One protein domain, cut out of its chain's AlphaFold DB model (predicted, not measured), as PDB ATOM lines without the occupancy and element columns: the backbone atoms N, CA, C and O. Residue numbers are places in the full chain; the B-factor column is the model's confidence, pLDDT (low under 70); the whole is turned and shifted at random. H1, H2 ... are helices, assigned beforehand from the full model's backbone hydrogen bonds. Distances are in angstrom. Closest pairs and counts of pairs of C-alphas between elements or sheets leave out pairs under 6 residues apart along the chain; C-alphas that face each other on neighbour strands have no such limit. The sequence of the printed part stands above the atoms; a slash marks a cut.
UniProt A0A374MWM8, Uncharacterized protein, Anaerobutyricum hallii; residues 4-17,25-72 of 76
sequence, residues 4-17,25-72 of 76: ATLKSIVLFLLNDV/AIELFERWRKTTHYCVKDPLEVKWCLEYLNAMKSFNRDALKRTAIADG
ATOM      1  N   ALA A   4     -34.458  20.786 -48.271       82.56
ATOM      2  CA  ALA A   4     -33.063  20.497 -48.598       82.56
ATOM      3  C   ALA A   4     -32.540  19.221 -47.909       82.56
ATOM      4  O   ALA A   4     -31.853  18.421 -48.543       82.56
ATOM      5  N   THR A   5     -32.939  18.970 -46.658       84.75
ATOM      6  CA  THR A   5     -32.650  17.713 -45.954       84.75
ATOM      7  C   THR A   5     -33.293  16.528 -46.669       84.75
ATOM      8  O   THR A   5     -32.611  15.545 -46.946       84.75
ATOM      9  N   LEU A   6     -34.579  16.626 -47.027       82.31
ATOM     10  CA  LEU A   6     -35.274  15.549 -47.735       82.31
ATOM     11  C   LEU A   6     -34.625  15.262 -49.097       82.31
ATOM     12  O   LEU A   6     -34.375  14.104 -49.421       82.31
ATOM     13  N   LYS A   7     -34.283  16.307 -49.865       84.06
ATOM     14  CA  LYS A   7     -33.552  16.175 -51.137       84.06
ATOM     15  C   LYS A   7     -32.228  15.439 -50.954       84.06
ATOM     16  O   LYS A   7     -31.935  14.521 -51.712       84.06
ATOM     17  N   SER A   8     -31.447  15.810 -49.940       86.81
ATOM     18  CA  SER A   8     -30.166  15.165 -49.638       86.81
ATOM     19  C   SER A   8     -30.328  13.672 -49.334       86.81
ATOM     20  O   SER A   8     -29.563  12.858 -49.846       86.81
ATOM     21  N   ILE A   9     -31.352  13.300 -48.559       86.38
ATOM     22  CA  ILE A   9     -31.662  11.897 -48.255       86.38
ATOM     23  C   ILE A   9     -32.051  11.146 -49.531       86.38
ATOM     24  O   ILE A   9     -31.508  10.081 -49.801       86.38
ATOM     25  N   VAL A  10     -32.957  11.699 -50.342       84.56
ATOM     26  CA  VAL A  10     -33.408  11.059 -51.588       84.56
ATOM     27  C   VAL A  10     -32.241  10.840 -52.551       84.56
ATOM     28  O   VAL A  10     -32.108   9.749 -53.100       84.56
ATOM     29  N   LEU A  11     -31.360  11.830 -52.721       86.12
ATOM     30  CA  LEU A  11     -30.171  11.702 -53.568       86.12
ATOM     31  C   LEU A  11     -29.215  10.619 -53.061       86.12
ATOM     32  O   LEU A  11     -28.760   9.803 -53.857       86.12
ATOM     33  N   PHE A  12     -28.963  10.566 -51.753       88.69
ATOM     34  CA  PHE A  12     -28.155   9.511 -51.139       88.69
ATOM     35  C   PHE A  12     -28.742   8.118 -51.392       88.69
ATOM     36  O   PHE A  12     -28.046   7.210 -51.839       88.69
ATOM     37  N   LEU A  13     -30.049   7.953 -51.186       86.19
ATOM     38  CA  LEU A  13     -30.729   6.681 -51.432       86.19
ATOM     39  C   LEU A  13     -30.678   6.272 -52.915       86.19
ATOM     40  O   LEU A  13     -30.575   5.087 -53.224       86.19
ATOM     41  N   LEU A  14     -30.744   7.240 -53.835       84.50
ATOM     42  CA  LEU A  14     -30.735   7.001 -55.281       84.50
ATOM     43  C   LEU A  14     -29.342   6.797 -55.883       84.50
ATOM     44  O   LEU A  14     -29.244   6.104 -56.899       84.50
ATOM     45  N   ASN A  15     -28.291   7.358 -55.293       85.12
ATOM     46  CA  ASN A  15     -26.949   7.347 -55.884       85.12
ATOM     47  C   ASN A  15     -25.945   6.504 -55.090       85.12
ATOM     48  O   ASN A  15     -25.103   5.850 -55.697       85.12
ATOM     49  N   ASP A  16     -26.053   6.470 -53.760       85.56
ATOM     50  CA  ASP A  16     -25.026   5.894 -52.884       85.56
ATOM     51  C   ASP A  16     -25.439   4.563 -52.233       85.56
ATOM     52  O   ASP A  16     -24.584   3.800 -51.770       85.56
ATOM     53  N   VAL A  17     -26.740   4.263 -52.193       85.25
ATOM     54  CA  VAL A  17     -27.283   3.045 -51.573       85.25
ATOM     55  C   VAL A  17     -27.663   2.024 -52.642       85.25
ATOM     56  O   VAL A  17     -28.484   2.315 -53.515       85.25
ATOM     57  N   ALA A  25     -31.726   1.211 -40.981       83.75
ATOM     58  CA  ALA A  25     -31.887   2.662 -41.012       83.75
ATOM     59  C   ALA A  25     -30.840   3.442 -40.193       83.75
ATOM     60  O   ALA A  25     -30.508   4.568 -40.560       83.75
ATOM     61  N   ILE A  26     -30.295   2.859 -39.115       86.12
ATOM     62  CA  ILE A  26     -29.219   3.483 -38.327       86.12
ATOM     63  C   ILE A  26     -27.921   3.496 -39.141       86.12
ATOM     64  O   ILE A  26     -27.231   4.512 -39.179       86.12
ATOM     65  N   GLU A  27     -27.608   2.398 -39.827       89.50
ATOM     66  CA  GLU A  27     -26.422   2.291 -40.685       89.50
ATOM     67  C   GLU A  27     -26.504   3.261 -41.872       89.50
ATOM     68  O   GLU A  27     -25.564   4.019 -42.120       89.50
ATOM     69  N   LEU A  28     -27.666   3.327 -42.532       89.06
ATOM     70  CA  LEU A  28     -27.936   4.289 -43.602       89.06
ATOM     71  C   LEU A  28     -27.824   5.737 -43.114       89.06
ATOM     72  O   LEU A  28     -27.272   6.578 -43.821       89.06
ATOM     73  N   PHE A  29     -28.311   6.032 -41.906       89.56
ATOM     74  CA  PHE A  29     -28.216   7.361 -41.309       89.56
ATOM     75  C   PHE A  29     -26.758   7.775 -41.066       89.56
ATOM     76  O   PHE A  29     -26.345   8.866 -41.468       89.56
ATOM     77  N   GLU A  30     -25.959   6.902 -40.450       88.81
ATOM     78  CA  GLU A  30     -24.541   7.169 -40.191       88.81
ATOM     79  C   GLU A  30     -23.751   7.341 -41.490       88.81
ATOM     80  O   GLU A  30     -22.893   8.223 -41.593       88.81
ATOM     81  N   ARG A  31     -24.064   6.541 -42.513       90.06
ATOM     82  CA  ARG A  31     -23.438   6.662 -43.829       90.06
ATOM     83  C   ARG A  31     -23.828   7.965 -44.522       90.06
ATOM     84  O   ARG A  31     -22.940   8.708 -44.932       90.06
ATOM     85  N   TRP A  32     -25.117   8.299 -44.569       89.94
ATOM     86  CA  TRP A  32     -25.606   9.569 -45.112       89.94
ATOM     87  C   TRP A  32     -24.929  10.772 -44.449       89.94
ATOM     88  O   TRP A  32     -24.447  11.677 -45.135       89.94
ATOM     89  N   ARG A  33     -24.833  10.763 -43.115       87.38
ATOM     90  CA  ARG A  33     -24.198  11.832 -42.337       87.38
ATOM     91  C   ARG A  33     -22.720  12.002 -42.694       87.38
ATOM     92  O   ARG A  33     -22.247  13.135 -42.782       87.38
ATOM     93  N   LYS A  34     -21.997  10.898 -42.911       86.94
ATOM     94  CA  LYS A  34     -20.585  10.916 -43.328       86.94
ATOM     95  C   LYS A  34     -20.405  11.411 -44.762       86.94
ATOM     96  O   LYS A  34     -19.460  12.147 -45.010       86.94
ATOM     97  N   THR A  35     -21.293  11.028 -45.679       84.75
ATOM     98  CA  THR A  35     -21.167  11.348 -47.111       84.75
ATOM     99  C   THR A  35     -21.583  12.779 -47.436       84.75
ATOM    100  O   THR A  35     -20.970  13.432 -48.272       84.75
ATOM    101  N   THR A  36     -22.637  13.283 -46.796       79.00
ATOM    102  CA  THR A  36     -23.253  14.557 -47.200       79.00
ATOM    103  C   THR A  36     -22.713  15.766 -46.450       79.00
ATOM    104  O   THR A  36     -22.963  16.894 -46.871       79.00
ATOM    105  N   HIS A  37     -22.012  15.549 -45.327       72.75
ATOM    106  CA  HIS A  37     -21.587  16.594 -44.384       72.75
ATOM    107  C   HIS A  37     -22.722  17.563 -43.991       72.75
ATOM    108  O   HIS A  37     -22.481  18.689 -43.552       72.75
ATOM    109  N   TYR A  38     -23.975  17.131 -44.155       74.38
ATOM    110  CA  TYR A  38     -25.136  17.988 -44.021       74.38
ATOM    111  C   TYR A  38     -25.485  18.160 -42.542       74.38
ATOM    112  O   TYR A  38     -25.755  17.192 -41.826       74.38
ATOM    113  N   CYS A  39     -25.486  19.404 -42.062       70.69
ATOM    114  CA  CYS A  39     -25.770  19.699 -40.663       70.69
ATOM    115  C   CYS A  39     -27.285  19.837 -40.457       70.69
ATOM    116  O   CYS A  39     -27.886  20.868 -40.753       70.69
ATOM    117  N   VAL A  40     -27.916  18.769 -39.970       76.12
ATOM    118  CA  VAL A  40     -29.344  18.755 -39.629       76.12
ATOM    119  C   VAL A  40     -29.572  19.256 -38.210       76.12
ATOM    120  O   VAL A  40     -28.874  18.861 -37.282       76.12
ATOM    121  N   LYS A  41     -30.592  20.108 -38.050       74.69
ATOM    122  CA  LYS A  41     -31.011  20.644 -36.748       74.69
ATOM    123  C   LYS A  41     -31.525  19.549 -35.810       74.69
ATOM    124  O   LYS A  41     -31.282  19.629 -34.612       74.69
ATOM    125  N   ASP A  42     -32.207  18.547 -36.365       81.25
ATOM    126  CA  ASP A  42     -32.665  17.368 -35.637       81.25
ATOM    127  C   ASP A  42     -32.290  16.084 -36.404       81.25
ATOM    128  O   ASP A  42     -32.927  15.737 -37.404       81.25
ATOM    129  N   PRO A  43     -31.228  15.382 -35.977       78.62
ATOM    130  CA  PRO A  43     -30.811  14.115 -36.569       78.62
ATOM    131  C   PRO A  43     -31.836  12.979 -36.420       78.62
ATOM    132  O   PRO A  43     -31.837  12.054 -37.236       78.62
ATOM    133  N   LEU A  44     -32.715  13.032 -35.408       82.88
ATOM    134  CA  LEU A  44     -33.729  11.998 -35.181       82.88
ATOM    135  C   LEU A  44     -34.789  12.009 -36.282       82.88
ATOM    136  O   LEU A  44     -35.202  10.937 -36.717       82.88
ATOM    137  N   GLU A  45     -35.156  13.184 -36.802       82.62
ATOM    138  CA  GLU A  45     -36.088  13.283 -37.934       82.62
ATOM    139  C   GLU A  45     -35.574  12.522 -39.168       82.62
ATOM    140  O   GLU A  45     -36.349  11.861 -39.863       82.62
ATOM    141  N   VAL A  46     -34.264  12.585 -39.438       83.75
ATOM    142  CA  VAL A  46     -33.641  11.871 -40.565       83.75
ATOM    143  C   VAL A  46     -33.652  10.369 -40.321       83.75
ATOM    144  O   VAL A  46     -34.030   9.604 -41.208       83.75
ATOM    145  N   LYS A  47     -33.272   9.945 -39.111       84.56
ATOM    146  CA  LYS A  47     -33.302   8.537 -38.720       84.56
ATOM    147  C   LYS A  47     -34.713   7.958 -38.864       84.56
ATOM    148  O   LYS A  47     -34.863   6.921 -39.496       84.56
ATOM    149  N   TRP A  48     -35.741   8.643 -38.360       83.25
ATOM    150  CA  TRP A  48     -37.133   8.199 -38.486       83.25
ATOM    151  C   TRP A  48     -37.606   8.142 -39.937       83.25
ATOM    152  O   TRP A  48     -38.328   7.222 -40.307       83.25
ATOM    153  N   CYS A  49     -37.183   9.089 -40.779       83.44
ATOM    154  CA  CYS A  49     -37.486   9.051 -42.208       83.44
ATOM    155  C   CYS A  49     -36.888   7.803 -42.877       83.44
ATOM    156  O   CYS A  49     -37.583   7.098 -43.607       83.44
ATOM    157  N   LEU A  50     -35.626   7.483 -42.578       83.50
ATOM    158  CA  LEU A  50     -34.969   6.277 -43.080       83.50
ATOM    159  C   LEU A  50     -35.600   4.997 -42.514       83.50
ATOM    160  O   LEU A  50     -35.791   4.038 -43.258       83.50
ATOM    161  N   GLU A  51     -35.978   4.984 -41.234       82.81
ATOM    162  CA  GLU A  51     -36.704   3.873 -40.601       82.81
ATOM    163  C   GLU A  51     -38.058   3.637 -41.266       82.81
ATOM    164  O   GLU A  51     -38.388   2.496 -41.577       82.81
ATOM    165  N   TYR A  52     -38.808   4.702 -41.545       77.44
ATOM    166  CA  TYR A  52     -40.087   4.637 -42.244       77.44
ATOM    167  C   TYR A  52     -39.933   4.062 -43.658       77.44
ATOM    168  O   TYR A  52     -40.634   3.115 -44.017       77.44
ATOM    169  N   LEU A  53     -38.973   4.571 -44.438       74.62
ATOM    170  CA  LEU A  53     -38.696   4.076 -45.791       74.62
ATOM    171  C   LEU A  53     -38.251   2.604 -45.785       74.62
ATOM    172  O   LEU A  53     -38.704   1.818 -46.620       74.62
ATOM    173  N   ASN A  54     -37.423   2.213 -44.812       74.19
ATOM    174  CA  ASN A  54     -36.962   0.836 -44.636       74.19
ATOM    175  C   ASN A  54     -38.103  -0.110 -44.214       74.19
ATOM    176  O   ASN A  54     -38.279  -1.181 -44.794       74.19
ATOM    177  N   ALA A  55     -38.930   0.304 -43.248       68.25
ATOM    178  CA  ALA A  55     -40.054  -0.480 -42.733       68.25
ATOM    179  C   ALA A  55     -41.133  -0.723 -43.791       68.25
ATOM    180  O   ALA A  55     -41.737  -1.796 -43.829       68.25
ATOM    181  N   MET A  56     -41.345   0.234 -44.694       64.06
ATOM    182  CA  MET A  56     -42.292   0.059 -45.789       64.06
ATOM    183  C   MET A  56     -41.861  -1.004 -46.805       64.06
ATOM    184  O   MET A  56     -42.656  -1.320 -47.689       64.06
ATOM    185  N   LYS A  57     -40.621  -1.531 -46.746       58.62
ATOM    186  CA  LYS A  57     -40.009  -2.381 -47.793       58.62
ATOM    187  C   LYS A  57     -40.169  -1.800 -49.210       58.62
ATOM    188  O   LYS A  57     -40.005  -2.495 -50.207       58.62
ATOM    189  N   SER A  58     -40.504  -0.512 -49.290       55.16
ATOM    190  CA  SER A  58     -41.002   0.190 -50.471       55.16
ATOM    191  C   SER A  58     -39.938   1.143 -50.982       55.16
ATOM    192  O   SER A  58     -40.235   2.223 -51.487       55.16
ATOM    193  N   PHE A  59     -38.680   0.712 -50.914       64.38
ATOM    194  CA  PHE A  59     -37.604   1.244 -51.739       64.38
ATOM    195  C   PHE A  59     -37.837   0.862 -53.207       64.38
ATOM    196  O   PHE A  59     -36.974   0.308 -53.882       64.38
ATOM    197  N   ASN A  60     -39.030   1.151 -53.731       72.50
ATOM    198  CA  ASN A  60     -39.250   1.163 -55.157       72.50
ATOM    199  C   ASN A  60     -38.457   2.359 -55.687       72.50
ATOM    200  O   ASN A  60     -38.931   3.498 -55.700       72.50
ATOM    201  N   ARG A  61     -37.198   2.089 -56.043       77.12
ATOM    202  CA  ARG A  61     -36.241   3.090 -56.509       77.12
ATOM    203  C   ARG A  61     -36.801   3.862 -57.700       77.12
ATOM    204  O   ARG A  61     -36.559   5.059 -57.798       77.12
ATOM    205  N   ASP A  62     -37.617   3.218 -58.534       78.94
ATOM    206  CA  ASP A  62     -38.282   3.869 -59.661       78.94
ATOM    207  C   ASP A  62     -39.350   4.866 -59.207       78.94
ATOM    208  O   ASP A  62     -39.482   5.928 -59.807       78.94
ATOM    209  N   ALA A  63     -40.099   4.573 -58.141       78.25
ATOM    210  CA  ALA A  63     -41.042   5.528 -57.565       78.25
ATOM    211  C   ALA A  63     -40.310   6.741 -56.973       78.25
ATOM    212  O   ALA A  63     -40.651   7.871 -57.309       78.25
ATOM    213  N   LEU A  64     -39.254   6.514 -56.185       79.06
ATOM    214  CA  LEU A  64     -38.392   7.578 -55.653       79.06
ATOM    215  C   LEU A  64     -37.774   8.425 -56.770       79.06
ATOM    216  O   LEU A  64     -37.805   9.651 -56.693       79.06
ATOM    217  N   LYS A  65     -37.269   7.787 -57.831       81.50
ATOM    218  CA  LYS A  65     -36.698   8.470 -58.995       81.50
ATOM    219  C   LYS A  65     -37.755   9.294 -59.732       81.50
ATOM    220  O   LYS A  65     -37.502  10.454 -60.031       81.50
ATOM    221  N   ARG A  66     -38.949   8.743 -59.984       81.94
ATOM    222  CA  ARG A  66     -40.053   9.469 -60.639       81.94
ATOM    223  C   ARG A  66     -40.512  10.675 -59.827       81.94
ATOM    224  O   ARG A  66     -40.671  11.744 -60.403       81.94
ATOM    225  N   THR A  67     -40.684  10.522 -58.517       78.88
ATOM    226  CA  THR A  67     -41.043  11.640 -57.634       78.88
ATOM    227  C   THR A  67     -39.936  12.690 -57.610       78.88
ATOM    228  O   THR A  67     -40.218  13.874 -57.743       78.88
ATOM    229  N   ALA A  68     -38.669  12.272 -57.542       80.94
ATOM    230  CA  ALA A  68     -37.537  13.192 -57.588       80.94
ATOM    231  C   ALA A  68     -37.449  13.962 -58.920       80.94
ATOM    232  O   ALA A  68     -37.101  15.138 -58.909       80.94
ATOM    233  N   ILE A  69     -37.786  13.339 -60.056       82.00
ATOM    234  CA  ILE A  69     -37.887  14.025 -61.357       82.00
ATOM    235  C   ILE A  69     -39.071  15.002 -61.362       82.00
ATOM    236  O   ILE A  69     -38.911  16.149 -61.771       82.00
ATOM    237  N   ALA A  70     -40.247  14.570 -60.890       78.44
ATOM    238  CA  ALA A  70     -41.461  15.389 -60.862       78.44
ATOM    239  C   ALA A  70     -41.300  16.651 -59.999       78.44
ATOM    240  O   ALA A  70     -41.740  17.727 -60.396       78.44
ATOM    241  N   ASP A  71     -40.604  16.535 -58.867       76.94
ATOM    242  CA  ASP A  71     -40.306  17.659 -57.975       76.94
ATOM    243  C   ASP A  71     -39.076  18.484 -58.425       76.94
ATOM    244  O   ASP A  71     -38.662  19.429 -57.743       76.94
ATOM    245  N   GLY A  72     -38.461  18.134 -59.563       77.25
ATOM    246  CA  GLY A  72     -37.312  18.839 -60.138       77.25
ATOM    247  C   GLY A  72     -36.009  18.673 -59.350       77.25
ATOM    248  O   GLY A  72     -35.125  19.526 -59.425       77.25
TER     249      GLY A  72
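What this domain is: This is residues 4 to 17 and 25 to 72 of the 76 residues of an uncharacterized protein of Anaerobutyricum hallii (UniProt A0A374MWM8). Four short helices make a small arch-like body: H2 and H3 form a splayed V at one side, H4 stands at the opposite side, and H1 lies between them. The V closes where residues 25 to 29 of H2 meet H3, and the link of residues 37 to 42 bridges its spread ends, while residues 56 to 60 lead from H3 over to H4. The contacts of H1 are few, and H4 meets H1 but neither H2 nor H3. The printed part has 62 residues with four named helices, H1, H2, H3 and H4 in that order along the chain, and no named strand; the class is all helix. The whole is compact, with a radius of gyration of the C-alphas of 11.2 A and spans of 27 by 25 by 18 A.

Where its parts are: H1 covers residues 4 to 15 and measures 16.2 A from first to last C-alpha, beginning with C-alpha 4 at (-33.063, 20.497, -48.598). H2 covers residues 25 to 36, 15.9 A long, and begins after the cut with C-alpha 25 at (-31.887, 2.662, -41.012). H3, residues 43 to 55, is the longest helix by residues and spans 18.3 A. H4, residues 61 to 70, is 14.1 A long and ends with C-alpha 70 at (-41.461, 15.389, -60.862).

How they stand to each other: H1 and H2 only just touch, with 3 pairs of C-alphas within 8 A, the closest being those of Phe 12 and Trp 32 at 6.5 A. Their lines stand about perpendicular, at 79 degrees, and residues 8 to 12 of H1 alone touch residues 32 to 36 of H2. H1 touches H4 with residues 10 to 14 alone. The closest C-alphas there are those of Leu 14 and Arg 61, 6.9 A apart, and the two helices run opposite ways at a steep tilt of 45 degrees. H2 touches H3 with residues 25 to 29 alone, in 11 pairs of C-alphas within 8 A. Ala 25 and Glu 51 have the closest C-alphas, 5.0 A apart, and the helices run opposite ways at a steep tilt of 54 degrees. H1 and H3 are close but not clearly touching, with the closest C-alphas, those of Ile 9 and Val 46, 7.9 A apart. H4 is apart from H2 and from H3. In H1, H2, H3 and H4 every O i to N i+4 pair is within hydrogen-bond range.

The domain as a whole: The two C-alphas farthest apart are those of Lys 41 and Asp 62, at 29.3 A. Residues 18 to 24 are cut out, and C-alphas 17 and 25 stand 11.5 A apart across the cut. Of the links that are printed whole, H2 to H3 is short and H3 to H4 is tight. The mean pLDDT of the printed part is 80.5, and residues 55 to 59, of which 55 belongs to H3, are under 70.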